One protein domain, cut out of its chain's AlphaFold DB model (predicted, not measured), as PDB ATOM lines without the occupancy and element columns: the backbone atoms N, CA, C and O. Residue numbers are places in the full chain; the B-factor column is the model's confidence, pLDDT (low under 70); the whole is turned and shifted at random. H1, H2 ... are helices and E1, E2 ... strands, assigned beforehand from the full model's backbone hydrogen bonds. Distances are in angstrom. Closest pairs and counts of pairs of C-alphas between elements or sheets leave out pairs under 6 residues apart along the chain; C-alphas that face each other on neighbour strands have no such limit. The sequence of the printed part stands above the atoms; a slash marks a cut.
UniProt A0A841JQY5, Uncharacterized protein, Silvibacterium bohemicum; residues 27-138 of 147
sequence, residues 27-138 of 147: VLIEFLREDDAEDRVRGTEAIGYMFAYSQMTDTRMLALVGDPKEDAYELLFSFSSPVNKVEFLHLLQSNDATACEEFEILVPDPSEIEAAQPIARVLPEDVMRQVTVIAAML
ATOM      1  N   VAL A  27     168.685  78.393 249.599       97.75
ATOM      2  CA  VAL A  27     168.936  77.107 248.952       97.75
ATOM      3  C   VAL A  27     169.185  77.298 247.461       97.75
ATOM      4  O   VAL A  27     168.526  78.114 246.814       97.75
ATOM      5  N   LEU A  28     170.166  76.556 246.952       97.50
ATOM      6  CA  LEU A  28     170.519  76.446 245.537       97.50
ATOM      7  C   LEU A  28     170.359  74.991 245.105       97.50
ATOM      8  O   LEU A  28     170.559  74.089 245.919       97.50
ATOM      9  N   ILE A  29     170.018  74.757 243.842       96.19
ATOM     10  CA  ILE A  29     169.882  73.408 243.286       96.19
ATOM     11  C   ILE A  29     171.023  73.179 242.303       96.19
ATOM     12  O   ILE A  29     171.152  73.920 241.336       96.19
ATOM     13  N   GLU A  30     171.809  72.134 242.537       96.12
ATOM     14  CA  GLU A  30     172.886  71.702 241.649       96.12
ATOM     15  C   GLU A  30     172.599  70.313 241.089       96.12
ATOM     16  O   GLU A  30     172.167  69.408 241.809       96.12
ATOM     17  N   PHE A  31     172.876  70.133 239.801       94.62
ATOM     18  CA  PHE A  31     172.693  68.863 239.106       94.62
ATOM     19  C   PHE A  31     174.048  68.178 238.927       94.62
ATOM     20  O   PHE A  31     174.980  68.733 238.352       94.62
ATOM     21  N   LEU A  32     174.172  66.944 239.418       95.19
ATOM     22  CA  LEU A  32     175.401  66.147 239.318       95.19
ATOM     23  C   LEU A  32     175.174  64.901 238.466       95.19
ATOM     24  O   LEU A  32     175.521  63.786 238.863       95.19
ATOM     25  N   ARG A  33     174.596  65.112 237.286       91.12
ATOM     26  CA  ARG A  33     174.173  64.069 236.352       91.12
ATOM     27  C   ARG A  33     175.295  63.102 235.993       91.12
ATOM     28  O   ARG A  33     176.336  63.503 235.482       91.12
ATOM     29  N   GLU A  34     175.097  61.808 236.223       89.06
ATOM     30  CA  GLU A  34     176.100  60.802 235.827       89.06
ATOM     31  C   GLU A  34     176.199  60.617 234.302       89.06
ATOM     32  O   GLU A  34     177.233  60.171 233.797       89.06
ATOM     33  N   ASP A  35     175.138  60.959 233.566       92.19
ATOM     34  CA  ASP A  35     175.072  60.847 232.107       92.19
ATOM     35  C   ASP A  35     175.685  62.042 231.359       92.19
ATOM     36  O   ASP A  35     175.930  61.935 230.155       92.19
ATOM     37  N   ASP A  36     176.003  63.131 232.067       93.81
ATOM     38  CA  ASP A  36     176.650  64.324 231.523       93.81
ATOM     39  C   ASP A  36     177.917  64.676 232.317       93.81
ATOM     40  O   ASP A  36     177.899  65.344 233.349       93.81
ATOM     41  N   ALA A  37     179.060  64.209 231.813       93.75
ATOM     42  CA  ALA A  37     180.344  64.428 232.466       93.75
ATOM     43  C   ALA A  37     180.775  65.904 232.481       93.75
ATOM     44  O   ALA A  37     181.507  66.299 233.386       93.75
ATOM     45  N   GLU A  38     180.376  66.705 231.489       93.50
ATOM     46  CA  GLU A  38     180.739  68.124 231.445       93.50
ATOM     47  C   GLU A  38     179.934  68.903 232.483       93.50
ATOM     48  O   GLU A  38     180.509  69.664 233.263       93.50
ATOM     49  N   ASP A  39     178.630  68.645 232.547       92.00
ATOM     50  CA  ASP A  39     177.737  69.279 233.513       92.00
ATOM     51  C   ASP A  39     178.091  68.876 234.950       92.00
ATOM     52  O   ASP A  39     178.253  69.727 235.822       92.00
ATOM     53  N   ARG A  40     178.385  67.589 235.185       95.88
ATOM     54  CA  ARG A  40     178.849  67.110 236.496       95.88
ATOM     55  C   ARG A  40     180.157  67.760 236.934       95.88
ATOM     56  O   ARG A  40     180.321  68.030 238.125       95.88
ATOM     57  N   VAL A  41     181.096  68.001 236.015       95.88
ATOM     58  CA  VAL A  41     182.344  68.719 236.329       95.88
ATOM     59  C   VAL A  41     182.041  70.164 236.718       95.88
ATOM     60  O   VAL A  41     182.570  70.617 237.731       95.88
ATOM     61  N   ARG A  42     181.161  70.854 235.984       95.00
ATOM     62  CA  ARG A  42     180.756  72.231 236.304       95.00
ATOM     63  C   ARG A  42     180.054  72.323 237.657       95.00
ATOM     64  O   ARG A  42     180.483  73.115 238.487       95.00
ATOM     65  N   GLY A  43     179.072  71.464 237.931       96.38
ATOM     66  CA  GLY A  43     178.397  71.420 239.233       96.38
ATOM     67  C   GLY A  43     179.362  71.074 240.375       96.38
ATOM     68  O   GLY A  43     179.330  71.676 241.444       96.38
ATOM     69  N   THR A  44     180.307  70.156 240.142       97.94
ATOM     70  CA  THR A  44     181.367  69.846 241.121       97.94
ATOM     71  C   THR A  44     182.260  71.059 241.391       97.94
ATOM     72  O   THR A  44     182.635  71.304 242.541       97.94
ATOM     73  N   GLU A  45     182.600  71.825 240.353       97.38
ATOM     74  CA  GLU A  45     183.370  73.059 240.477       97.38
ATOM     75  C   GLU A  45     182.593  74.130 241.245       97.38
ATOM     76  O   GLU A  45     183.116  74.648 242.235       97.38
ATOM     77  N   ALA A  46     181.330  74.373 240.886       97.69
ATOM     78  CA  ALA A  46     180.420  75.286 241.573       97.69
ATOM     79  C   ALA A  46     180.354  74.988 243.081       97.69
ATOM     80  O   ALA A  46     180.624  75.852 243.924       97.69
ATOM     81  N   ILE A  47     180.094  73.723 243.432       98.31
ATOM     82  CA  ILE A  47     180.074  73.248 244.822       98.31
ATOM     83  C   ILE A  47     181.433  73.462 245.490       98.31
ATOM     84  O   ILE A  47     181.477  73.852 246.654       98.31
ATOM     85  N   GLY A  48     182.541  73.244 244.780       98.00
ATOM     86  CA  GLY A  48     183.899  73.512 245.258       98.00
ATOM     87  C   GLY A  48     184.108  74.959 245.708       98.00
ATOM     88  O   GLY A  48     184.588  75.189 246.820       98.00
ATOM     89  N   TYR A  49     183.708  75.932 244.884       97.81
ATOM     90  CA  TYR A  49     183.790  77.361 245.213       97.81
ATOM     91  C   TYR A  49     182.889  77.735 246.393       97.81
ATOM     92  O   TYR A  49     183.346  78.381 247.341       97.81
ATOM     93  N   MET A  50     181.630  77.289 246.376       98.06
ATOM     94  CA  MET A  50     180.685  77.542 247.469       98.06
ATOM     95  C   MET A  50     181.149  76.906 248.783       98.06
ATOM     96  O   MET A  50     181.058  77.519 249.849       98.06
ATOM     97  N   PHE A  51     181.714  75.700 248.718       98.06
ATOM     98  CA  PHE A  51     182.277  75.023 249.875       98.06
ATOM     99  C   PHE A  51     183.496  75.769 250.415       98.06
ATOM    100  O   PHE A  51     183.574  75.986 251.623       98.06
ATOM    101  N   ALA A  52     184.402  76.242 249.557       97.50
ATOM    102  CA  ALA A  52     185.533  77.061 249.990       97.50
ATOM    103  C   ALA A  52     185.064  78.327 250.720       97.50
ATOM    104  O   ALA A  52     185.530  78.611 251.824       97.50
ATOM    105  N   TYR A  53     184.080  79.035 250.152       97.38
ATOM    106  CA  TYR A  53     183.457  80.194 250.794       97.38
ATOM    107  C   TYR A  53     182.884  79.845 252.168       97.38
ATOM    108  O   TYR A  53     183.128  80.560 253.146       97.38
ATOM    109  N   SER A  54     182.173  78.714 252.261       97.06
ATOM    110  CA  SER A  54     181.575  78.244 253.513       97.06
ATOM    111  C   SER A  54     182.614  78.094 254.626       97.06
ATOM    112  O   SER A  54     182.433  78.581 255.740       97.06
ATOM    113  N   GLN A  55     183.759  77.505 254.278       95.88
ATOM    114  CA  GLN A  55     184.860  77.252 255.195       95.88
ATOM    115  C   GLN A  55     185.611  78.545 255.577       95.88
ATOM    116  O   GLN A  55     186.031  78.682 256.722       95.88
ATOM    117  N   MET A  56     185.765  79.503 254.652       95.81
ATOM    118  CA  MET A  56     186.447  80.787 254.900       95.81
ATOM    119  C   MET A  56     185.669  81.727 255.825       95.81
ATOM    120  O   MET A  56     186.268  82.527 256.541       95.81
ATOM    121  N   THR A  57     184.339  81.651 255.795       95.69
ATOM    122  CA  THR A  57     183.464  82.661 256.411       95.69
ATOM    123  C   THR A  57     182.651  82.141 257.591       95.69
ATOM    124  O   THR A  57     181.810  82.870 258.117       95.69
ATOM    125  N   ASP A  58     182.886  80.895 258.017       93.69
ATOM    126  CA  ASP A  58     182.037  80.200 258.997       93.69
ATOM    127  C   ASP A  58     180.555  80.189 258.561       93.69
ATOM    128  O   ASP A  58     179.633  80.253 259.371       93.69
ATOM    129  N   THR A  59     180.317  80.167 257.244       96.12
ATOM    130  CA  THR A  59     178.980  80.001 256.673       96.12
ATOM    131  C   THR A  59     178.645  78.518 256.724       96.12
ATOM    132  O   THR A  59     179.404  77.661 256.265       96.12
ATOM    133  N   ARG A  60     177.489  78.191 257.289       97.19
ATOM    134  CA  ARG A  60     176.993  76.824 257.330       97.19
ATOM    135  C   ARG A  60     176.586  76.401 255.927       97.19
ATOM    136  O   ARG A  60     175.790  77.080 255.294       97.19
ATOM    137  N   MET A  61     177.086  75.247 255.494       97.94
ATOM    138  CA  MET A  61     176.673  74.586 254.258       97.94
ATOM    139  C   MET A  61     176.182  73.173 254.575       97.94
ATOM    140  O   MET A  61     176.921  72.349 255.126       97.94
ATOM    141  N   LEU A  62     174.924  72.900 254.244       98.12
ATOM    142  CA  LEU A  62     174.287  71.588 254.342       98.12
ATOM    143  C   LEU A  62     173.738  71.185 252.974       98.12
ATOM    144  O   LEU A  62     173.691  71.997 252.055       98.12
ATOM    145  N   ALA A  63     173.329  69.929 252.841       98.25
ATOM    146  CA  ALA A  63     172.695  69.449 251.627       98.25
ATOM    147  C   ALA A  63     171.511  68.519 251.895       98.25
ATOM    148  O   ALA A  63     171.388  67.916 252.970       98.25
ATOM    149  N   LEU A  64     170.683  68.382 250.865       97.38
ATOM    150  CA  LEU A  64     169.648  67.373 250.700       97.38
ATOM    151  C   LEU A  64     169.769  66.734 249.317       97.38
ATOM    152  O   LEU A  64     170.317  67.319 248.384       97.38
ATOM    153  N   VAL A  65     169.235  65.522 249.193       96.38
ATOM    154  CA  VAL A  65     168.929  64.965 247.874       96.38
ATOM    155  C   VAL A  65     167.613  65.598 247.430       96.38
ATOM    156  O   VAL A  65     166.618  65.440 248.139       96.38
ATOM    157  N   GLY A  66     167.636  66.305 246.300       92.69
ATOM    158  CA  GLY A  66     166.455  66.857 245.637       92.69
ATOM    159  C   GLY A  66     165.706  65.755 244.886       92.69
ATOM    160  O   GLY A  66     165.375  64.721 245.469       92.69
ATOM    161  N   ASP A  67     165.458  65.924 243.581       90.56
ATOM    162  CA  ASP A  67     164.946  64.826 242.748       90.56
ATOM    163  C   ASP A  67     166.058  63.795 242.460       90.56
ATOM    164  O   ASP A  67     166.966  64.077 241.671       90.56
ATOM    165  N   PRO A  68     165.990  62.570 243.025       84.88
ATOM    166  CA  PRO A  68     167.016  61.557 242.806       84.88
ATOM    167  C   PRO A  68     167.043  61.021 241.371       84.88
ATOM    168  O   PRO A  68     167.948  60.273 241.024       84.88
ATOM    169  N   LYS A  69     166.022  61.305 240.553       88.06
ATOM    170  CA  LYS A  69     165.986  60.889 239.143       88.06
ATOM    171  C   LYS A  69     166.735  61.844 238.228       88.06
ATOM    172  O   LYS A  69     167.100  61.438 237.131       88.06
ATOM    173  N   GLU A  70     166.920  63.080 238.673       89.25
ATOM    174  CA  GLU A  70     167.620  64.127 237.929       89.25
ATOM    175  C   GLU A  70     169.031  64.363 238.488       89.25
ATOM    176  O   GLU A  70     169.696  65.308 238.079       89.25
ATOM    177  N   ASP A  71     169.487  63.530 239.436       93.56
ATOM    178  CA  ASP A  71     170.729  63.731 240.191       93.56
ATOM    179  C   ASP A  71     170.820  65.150 240.790       93.56
ATOM    180  O   ASP A  71     171.880  65.779 240.785       93.56
ATOM    181  N   ALA A  72     169.687  65.664 241.281       95.31
ATOM    182  CA  ALA A  72     169.575  67.003 241.839       95.31
ATOM    183  C   ALA A  72     169.907  67.015 243.336       95.31
ATOM    184  O   ALA A  72     169.437  66.174 244.111       95.31
ATOM    185  N   TYR A  73     170.676  68.014 243.750       97.62
ATOM    186  CA  TYR A  73     171.092  68.231 245.127       97.62
ATOM    187  C   TYR A  73     170.748  69.653 245.539       97.62
ATOM    188  O   TYR A  73     171.094  70.613 244.858       97.62
ATOM    189  N   GLU A  74     170.088  69.786 246.678       98.00
ATOM    190  CA  GLU A  74     169.791  71.083 247.271       98.00
ATOM    191  C   GLU A  74     170.908  71.439 248.246       98.00
ATOM    192  O   GLU A  74     171.206  70.674 249.165       98.00
ATOM    193  N   LEU A  75     171.529  72.597 248.051       98.44
ATOM    194  CA  LEU A  75     172.613  73.126 248.866       98.44
ATOM    195  C   LEU A  75     172.072  74.268 249.713       98.44
ATOM    196  O   LEU A  75     171.700  75.317 249.191       98.44
ATOM    197  N   LEU A  76     172.015  74.054 251.024       98.38
ATOM    198  CA  LEU A  76     171.451  74.998 251.976       98.38
ATOM    199  C   LEU A  76     172.571  75.779 252.656       98.38
ATOM    200  O   LEU A  76     173.497  75.181 253.217       98.38
ATOM    201  N   PHE A  77     172.441  77.103 252.669       98.25
ATOM    202  CA  PHE A  77     173.416  78.014 253.258       98.25
ATOM    203  C   PHE A  77     172.788  78.885 254.330       98.25
ATOM    204  O   PHE A  77     171.701  79.420 254.130       98.25
ATOM    205  N   SER A  78     173.507  79.071 255.431       97.94
ATOM    206  CA  SER A  78     173.164  80.008 256.498       97.94
ATOM    207  C   SER A  78     174.431  80.717 256.964       97.94
ATOM    208  O   SER A  78     175.486  80.094 257.100       97.94
ATOM    209  N   PHE A  79     174.363  82.032 257.137       97.25
ATOM    210  CA  PHE A  79     175.535  82.892 257.164       97.25
ATOM    211  C   PHE A  79     175.835  83.369 258.580       97.25
ATOM    212  O   PHE A  79     174.970  83.819 259.327       97.25
ATOM    213  N   SER A  80     177.117  83.372 258.938       94.00
ATOM    214  CA  SER A  80     177.568  83.902 260.230       94.00
ATOM    215  C   SER A  80     177.364  85.421 260.362       94.00
ATOM    216  O   SER A  80     177.391  85.962 261.470       94.00
ATOM    217  N   SER A  81     177.150  86.134 259.247       95.06
ATOM    218  CA  SER A  81     176.798  87.553 259.241       95.06
ATOM    219  C   SER A  81     176.040  87.979 257.970       95.06
ATOM    220  O   SER A  81     176.224  87.381 256.907       95.06
ATOM    221  N   PRO A  82     175.263  89.082 258.017       95.44
ATOM    222  CA  PRO A  82     174.642  89.657 256.821       95.44
ATOM    223  C   PRO A  82     175.646  90.088 255.743       95.44
ATOM    224  O   PRO A  82     175.305  90.086 254.564       95.44
ATOM    225  N   VAL A  83     176.872  90.460 256.131       96.81
ATOM    226  CA  VAL A  83     177.942  90.823 255.186       96.81
ATOM    227  C   VAL A  83     178.361  89.598 254.379       96.81
ATOM    228  O   VAL A  83     178.400  89.671 253.156       96.81
ATOM    229  N   ASN A  84     178.550  88.456 255.046       97.31
ATOM    230  CA  ASN A  84     178.899  87.202 254.377       97.31
ATOM    231  C   ASN A  84     177.783  86.749 253.430       97.31
ATOM    232  O   ASN A  84     178.046  86.290 252.326       97.31
ATOM    233  N   LYS A  85     176.514  86.962 253.799       97.31
ATOM    234  CA  LYS A  85     175.405  86.716 252.870       97.31
ATOM    235  C   LYS A  85     175.518  87.565 251.603       97.31
ATOM    236  O   LYS A  85     175.368  87.042 250.505       97.31
ATOM    237  N   VAL A  86     175.786  88.864 251.731       96.62
ATOM    238  CA  VAL A  86     175.934  89.762 250.572       96.62
ATOM    239  C   VAL A  86     177.124  89.360 249.699       96.62
ATOM    240  O   VAL A  86     177.000  89.331 248.477       96.62
ATOM    241  N   GLU A  87     178.261  89.026 250.302       96.88
ATOM    242  CA  GLU A  87     179.448  88.572 249.574       96.88
ATOM    243  C   GLU A  87     179.232  87.221 248.882       96.88
ATOM    244  O   GLU A  87     179.669  87.046 247.746       96.88
ATOM    245  N   PHE A  88     178.506  86.295 249.509       97.25
ATOM    246  CA  PHE A  88     178.115  85.039 248.875       97.25
ATOM    247  C   PHE A  88     177.197  85.276 247.674       97.25
ATOM    248  O   PHE A  88     177.429  84.725 246.607       97.25
ATOM    249  N   LEU A  89     176.198  86.152 247.798       96.44
ATOM    250  CA  LEU A  89     175.351  86.520 246.658       96.44
ATOM    251  C   LEU A  89     176.164  87.176 245.532       96.44
ATOM    252  O   LEU A  89     175.897  86.934 244.361       96.44
ATOM    253  N   HIS A  90     177.188  87.967 245.866       95.50
ATOM    254  CA  HIS A  90     178.106  88.514 244.868       95.50
ATOM    255  C   HIS A  90     178.960  87.422 244.200       95.50
ATOM    256  O   HIS A  90     179.183  87.485 242.990       95.50
ATOM    257  N   LEU A  91     179.419  86.409 244.944       95.12
ATOM    258  CA  LEU A  91     180.086  85.226 244.382       95.12
ATOM    259  C   LEU A  91     179.188  84.542 243.338       95.12
ATOM    260  O   LEU A  91     179.637  84.339 242.211       95.12
ATOM    261  N   LEU A  92     177.913  84.306 243.667       95.19
ATOM    262  CA  LEU A  92     176.924  83.717 242.749       95.19
ATOM    263  C   LEU A  92     176.635  84.569 241.501       95.19
ATOM    264  O   LEU A  92     176.033  84.084 240.557       95.19
ATOM    265  N   GLN A  93     177.036  85.841 241.477       91.62
ATOM    266  CA  GLN A  93     176.815  86.740 240.336       91.62
ATOM    267  C   GLN A  93     178.072  86.993 239.496       91.62
ATOM    268  O   GLN A  93     177.965  87.402 238.342       91.62
ATOM    269  N   SER A  94     179.261  86.829 240.077       89.25
ATOM    270  CA  SER A  94     180.524  87.294 239.478       89.25
ATOM    271  C   SER A  94     181.505  86.184 239.117       89.25
ATOM    272  O   SER A  94     182.482  86.453 238.420       89.25
ATOM    273  N   ASN A  95     181.271  84.959 239.586       89.81
ATOM    274  CA  ASN A  95     182.115  83.813 239.293       89.81
ATOM    275  C   ASN A  95     181.412  82.892 238.294       89.81
ATOM    276  O   ASN A  95     180.336  82.383 238.588       89.81
ATOM    277  N   ASP A  96     182.051  82.654 237.146       90.44
ATOM    278  CA  ASP A  96     181.510  81.833 236.057       90.44
ATOM    279  C   ASP A  96     181.107  80.417 236.504       90.44
ATOM    280  O   ASP A  96     180.174  79.847 235.945       90.44
ATOM    281  N   ALA A  97     181.783  79.848 237.508       90.94
ATOM    282  CA  ALA A  97     181.489  78.510 238.009       90.94
ATOM    283  C   ALA A  97     180.253  78.465 238.915       90.94
ATOM    284  O   ALA A  97     179.605  77.432 238.986       90.94
ATOM    285  N   THR A  98     179.931  79.552 239.620       92.25
ATOM    286  CA  THR A  98     178.786  79.614 240.549       92.25
ATOM    287  C   THR A  98     177.683  80.547 240.061       92.25
ATOM    288  O   THR A  98     176.804  80.904 240.840       92.25
ATOM    289  N   ALA A  99     177.775  81.014 238.815       90.56
ATOM    290  CA  ALA A  99     176.862  81.992 238.254       90.56
ATOM    291  C   ALA A  99     175.437  81.427 238.213       90.56
ATOM    292  O   ALA A  99     175.182  80.470 237.483       90.56
ATOM    293  N   CYS A 100     174.517  82.033 238.960       90.88
ATOM    294  CA  CYS A 100     173.099  81.684 238.927       90.88
ATOM    295  C   CYS A 100     172.220  82.939 238.897       90.88
ATOM    296  O   CYS A 100     172.601  84.025 239.349       90.88
ATOM    297  N   GLU A 101     171.017  82.796 238.360       90.38
ATOM    298  CA  GLU A 101     170.031  83.864 238.290       90.38
ATOM    299  C   GLU A 101     169.348  84.072 239.654       90.38
ATOM    300  O   GLU A 101     169.207  83.151 240.457       90.38
ATOM    301  N   GLU A 102     168.851  85.284 239.929       87.69
ATOM    302  CA  GLU A 102     168.236  85.606 241.232       87.69
ATOM    303  C   GLU A 102     167.032  84.703 241.562       87.69
ATOM    304  O   GLU A 102     166.798  84.380 242.723       87.69
ATOM    305  N   PHE A 103     166.280  84.256 240.548       88.38
ATOM    306  CA  PHE A 103     165.128  83.369 240.741       88.38
ATOM    307  C   PHE A 103     165.513  81.921 241.083       88.38
ATOM    308  O   PHE A 103     164.640  81.153 241.485       88.38
ATOM    309  N   GLU A 104     166.782  81.545 240.910       91.69
ATOM    310  CA  GLU A 104     167.324  80.229 241.275       91.69
ATOM    311  C   GLU A 104     167.753  80.190 242.751       91.69
ATOM    312  O   GLU A 104     167.957  79.116 243.313       91.69
ATOM    313  N   ILE A 105     167.825  81.357 243.400       95.81
ATOM    314  CA  ILE A 105     168.118  81.502 244.824       95.81
ATOM    315  C   ILE A 105     166.807  81.463 245.601       95.81
ATOM    316  O   ILE A 105     166.040  82.428 245.636       95.81
ATOM    317  N   LEU A 106     166.548  80.334 246.253       96.00
ATOM    318  CA  LEU A 106     165.286  80.090 246.939       96.00
ATOM    319  C   LEU A 106     165.440  80.217 248.459       96.00
ATOM    320  O   LEU A 106     166.543  80.223 249.008       96.00
ATOM    321  N   VAL A 107     164.306  80.310 249.152       95.81
ATOM    322  CA  VAL A 107     164.235  80.194 250.613       95.81
ATOM    323  C   VAL A 107     163.741  78.785 250.933       95.81
ATOM    324  O   VAL A 107     162.636  78.460 250.494       95.81
ATOM    325  N   PRO A 108     164.514  77.963 251.666       95.62
ATOM    326  CA  PRO A 108     164.098  76.604 251.975       95.62
ATOM    327  C   PRO A 108     162.945  76.584 252.978       95.62
ATOM    328  O   PRO A 108     162.841  77.433 253.873       95.62
ATOM    329  N   ASP A 109     162.104  75.565 252.866       93.62
ATOM    330  CA  ASP A 109     161.049  75.290 253.826       93.62
ATOM    331  C   ASP A 109     161.636  74.760 255.153       93.62
ATOM    332  O   ASP A 109     162.673  74.089 255.178       93.62
ATOM    333  N   PRO A 110     160.957  74.961 256.300       92.06
ATOM    334  CA  PRO A 110     161.454  74.484 257.594       92.06
ATOM    335  C   PRO A 110     161.756  72.980 257.648       92.06
ATOM    336  O   PRO A 110     162.664  72.559 258.364       92.06
ATOM    337  N   SER A 111     161.014  72.160 256.898       92.19
ATOM    338  CA  SER A 111     161.262  70.717 256.816       92.19
ATOM    339  C   SER A 111     162.559  70.367 256.089       92.19
ATOM    340  O   SER A 111     163.182  69.368 256.438       92.19
ATOM    341  N   GLU A 112     162.970  71.178 255.114       94.50
ATOM    342  CA  GLU A 112     164.232  70.997 254.392       94.50
ATOM    343  C   GLU A 112     165.401  71.303 255.334       94.50
ATOM    344  O   GLU A 112     166.283  70.467 255.521       94.50
ATOM    345  N   ILE A 113     165.340  72.428 256.055       94.44
ATOM    346  CA  ILE A 113     166.346  72.808 257.064       94.44
ATOM    347  C   ILE A 113     166.507  71.715 258.137       94.44
ATOM    348  O   ILE A 113     167.624  71.389 258.550       94.44
ATOM    349  N   GLU A 114     165.395  71.132 258.596       93.00
ATOM    350  CA  GLU A 114     165.403  70.044 259.583       93.00
ATOM    351  C   GLU A 114     166.012  68.743 259.044       93.00
ATOM    352  O   GLU A 114     166.682  68.023 259.790       93.00
ATOM    353  N   ALA A 115     165.770  68.424 257.772       94.06
ATOM    354  CA  ALA A 115     166.257  67.204 257.139       94.06
ATOM    355  C   ALA A 115     167.720  67.312 256.679       94.06
ATOM    356  O   ALA A 115     168.398  66.284 256.563       94.06
ATOM    357  N   ALA A 116     168.209  68.533 256.441       95.81
ATOM    358  CA  ALA A 116     169.509  68.798 255.847       95.81
ATOM    359  C   ALA A 116     170.661  68.149 256.628       95.81
ATOM    360  O   ALA A 116     170.671  68.082 257.861       95.81
ATOM    361  N   GLN A 117     171.643  67.635 255.893       96.62
ATOM    362  CA  GLN A 117     172.787  66.907 256.438       96.62
ATOM    363  C   GLN A 117     174.103  67.566 256.011       96.62
ATOM    364  O   GLN A 117     174.136  68.292 255.019       96.62
ATOM    365  N   PRO A 118     175.220  67.302 256.716       96.56
ATOM    366  CA  PRO A 118     176.541  67.691 256.232       96.56
ATOM    367  C   PRO A 118     176.761  67.204 254.797       96.56
ATOM    368  O   PRO A 118     176.503  66.032 254.515       96.56
ATOM    369  N   ILE A 119     177.287  68.064 253.919       97.50
ATOM    370  CA  ILE A 119     177.398  67.773 252.477       97.50
ATOM    371  C   ILE A 119     178.132  66.455 252.178       97.50
ATOM    372  O   ILE A 119     177.727  65.704 251.298       97.50
ATOM    373  N   ALA A 120     179.127  66.099 252.999       97.12
ATOM    374  CA  ALA A 120     179.898  64.860 252.882       97.12
ATOM    375  C   ALA A 120     179.081  63.572 253.105       97.12
ATOM    376  O   ALA A 120     179.572  62.481 252.829       97.12
ATOM    377  N   ARG A 121     177.867  63.675 253.661       97.00
ATOM    378  CA  ARG A 121     176.931  62.551 253.827       97.00
ATOM    379  C   ARG A 121     175.917  62.432 252.692       97.00
ATOM    380  O   ARG A 121     175.209  61.432 252.652       97.00
ATOM    381  N   VAL A 122     175.805  63.458 251.854       97.62
ATOM    382  CA  VAL A 122     174.747  63.584 250.844       97.62
ATOM    383  C   VAL A 122     175.330  63.468 249.446       97.62
ATOM    384  O   VAL A 122     174.832  62.684 248.646       97.62
ATOM    385  N   LEU A 123     176.391  64.225 249.167       97.56
ATOM    386  CA  LEU A 123     177.019  64.254 247.855       97.56
ATOM    387  C   LEU A 123     177.788  62.948 247.570       97.56
ATOM    388  O   LEU A 123     178.325  62.337 248.504       97.56
ATOM    389  N   PRO A 124     177.899  62.536 246.291       96.75
ATOM    390  CA  PRO A 124     178.702  61.382 245.894       96.75
ATOM    391  C   PRO A 124     180.158  61.490 246.371       96.75
ATOM    392  O   PRO A 124     180.742  62.575 246.404       96.75
ATOM    393  N   GLU A 125     180.774  60.361 246.730       96.75
ATOM    394  CA  GLU A 125     182.119  60.349 247.328       96.75
ATOM    395  C   GLU A 125     183.191  60.921 246.382       96.75
ATOM    396  O   GLU A 125     184.095  61.647 246.806       96.75
ATOM    397  N   ASP A 126     183.099  60.602 245.092       95.81
ATOM    398  CA  ASP A 126     183.991  61.112 244.054       95.81
ATOM    399  C   ASP A 126     183.853  62.628 243.874       95.81
ATOM    400  O   ASP A 126     184.873  63.313 243.763       95.81
ATOM    401  N   VAL A 127     182.623  63.148 243.926       97.69
ATOM    402  CA  VAL A 127     182.329  64.587 243.880       97.69
ATOM    403  C   VAL A 127     182.903  65.269 245.114       97.69
ATOM    404  O   VAL A 127     183.684  66.206 244.988       97.69
ATOM    405  N   MET A 128     182.622  64.758 246.316       98.00
ATOM    406  CA  MET A 128     183.135  65.336 247.564       98.00
ATOM    407  C   MET A 128     184.659  65.394 247.617       98.00
ATOM    408  O   MET A 128     185.234  66.355 248.139       98.00
ATOM    409  N   ARG A 129     185.335  64.381 247.064       97.94
ATOM    410  CA  ARG A 129     186.794  64.377 246.954       97.94
ATOM    411  C   ARG A 129     187.283  65.535 246.085       97.94
ATOM    412  O   ARG A 129     188.230  66.212 246.475       97.94
ATOM    413  N   GLN A 130     186.639  65.777 244.945       97.88
ATOM    414  CA  GLN A 130     186.989  66.871 244.036       97.88
ATOM    415  C   GLN A 130     186.642  68.240 244.624       97.88
ATOM    416  O   GLN A 130     187.505  69.110 244.647       97.88
ATOM    417  N   VAL A 131     185.451  68.400 245.206       98.25
ATOM    418  CA  VAL A 131     185.026  69.603 245.949       98.25
ATOM    419  C   VAL A 131     186.066  69.993 246.999       98.25
ATOM    420  O   VAL A 131     186.470  71.150 247.083       98.25
ATOM    421  N   THR A 132     186.562  69.016 247.764       97.38
ATOM    422  CA  THR A 132     187.595  69.251 248.784       97.38
ATOM    423  C   THR A 132     188.914  69.719 248.167       97.38
ATOM    424  O   THR A 132     189.569  70.604 248.714       97.38
ATOM    425  N   VAL A 133     189.313  69.144 247.027       97.44
ATOM    426  CA  VAL A 133     190.529  69.546 246.301       97.44
ATOM    427  C   VAL A 133     190.403  70.972 245.768       97.44
ATOM    428  O   VAL A 133     191.322  71.763 245.962       97.44
ATOM    429  N   ILE A 134     189.271  71.315 245.152       96.69
ATOM    430  CA  ILE A 134     189.002  72.658 244.620       96.69
ATOM    431  C   ILE A 134     189.034  73.678 245.755       96.69
ATOM    432  O   ILE A 134     189.783  74.650 245.684       96.69
ATOM    433  N   ALA A 135     188.318  73.411 246.851       96.19
ATOM    434  CA  ALA A 135     188.335  74.290 248.011       96.19
ATOM    435  C   ALA A 135     189.752  74.484 248.572       96.19
ATOM    436  O   ALA A 135     190.162  75.614 248.827       96.19
ATOM    437  N   ALA A 136     190.541  73.411 248.692       95.50
ATOM    438  CA  ALA A 136     191.934  73.487 249.132       95.50
ATOM    439  C   ALA A 136     192.824  74.332 248.202       95.50
ATOM    440  O   ALA A 136     193.686  75.066 248.685       95.50
ATOM    441  N   MET A 137     192.623  74.257 246.883       94.94
ATOM    442  CA  MET A 137     193.355  75.091 245.922       94.94
ATOM    443  C   MET A 137     193.001  76.571 246.070       94.94
ATOM    444  O   MET A 137     193.896  77.411 246.015       94.94
ATOM    445  N   LEU A 138     191.728  76.887 246.319       91.25
ATOM    446  CA  LEU A 138     191.273  78.261 246.532       91.25
ATOM    447  C   LEU A 138     191.863  78.870 247.813       91.25
ATOM    448  O   LEU A 138     192.255  80.031 247.801       91.25
TER     449      LEU A 138
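This is residues 27 to 138 of the 147 residues of an uncharacterized protein of Silvibacterium bohemicum (UniProt A0A841JQY5). What is the main picture? A small antiparallel sheet of three strands, in the order E1, E3, E2, has the long helix H1 laid along one face, and H4 crosses H1 on the side away from the sheet. H2 sits off the sheet, close to H1's last residue, Thr 57, and H3 grazes the sheet with residues 112 to 115. What is it built of, and how large is it? The printed part has 112 residues, with four named helices and three named strands in the order E1, H1, E2, E3, H2, H3, H4, and its class is mixed, helices and strands. It is compact, with a radius of gyration of the C-alphas of 13.0 A and spans of 38 by 34 by 25 A.

Where are the strands? E1 is residues 27 to 31, 13.4 A long, beginning at C-alpha 27 at (168.936, 77.107, 248.952). E3 is residues 72 to 78, 19.9 A, and E2 is residues 60 to 65, 17.2 A. Where are the helices? H1 is residues 37 to 57, 30.3 A long, from C-alpha 37 at (180.344, 64.428, 232.466). H2 is residues 82 to 94, 18.5 A, and H3 is residues 110 to 115, 8.7 A. H4 is residues 125 to 138, 20.1 A, ending at C-alpha 138 at (191.273, 78.261, 246.532).

How do the strands pair? E1 and E3 are antiparallel at 152 degrees, with N 30 and O 73 at 2.9 A, within hydrogen-bond range. E3 and E2, a hairpin, are antiparallel at 157 degrees, with N 62 and O 76 at 2.9 A. What is on the sheet? H1 is on it at a height over the sheet of 9.6 A, making two layers, a helix on one face of a sheet; the closest C-alphas of E1 and H1, Glu 30 and Gly 43, are 6.0 A apart. E1, H1 and E2 form a split strand-helix-strand unit, two strands running the same way with E3 between them, and its crossover is right-handed. How do the helices stand? H1, with residues 44 to 52 alone, touches H4 at a steep tilt of 54 degrees, the closest C-alphas, Gly 48 and Val 131, being 4.1 A apart. H1 and H2 are close but not clearly touching, their closest C-alphas, Thr 57 and Asn 84, being 6.8 A apart. In H1, H2, H3 and H4 every O i to N i+4 pair is within hydrogen-bond range.

How far does it reach? The two C-alphas farthest apart, those of Asp 35 and Ser 81, are 38.1 A apart. Is there a cut or a long link? The printed part has no cut, and the link from H2 to H3, residues 95 to 109, is long. Is confidence low anywhere? The mean pLDDT of the printed part is 95.2, and no printed residue is under 70.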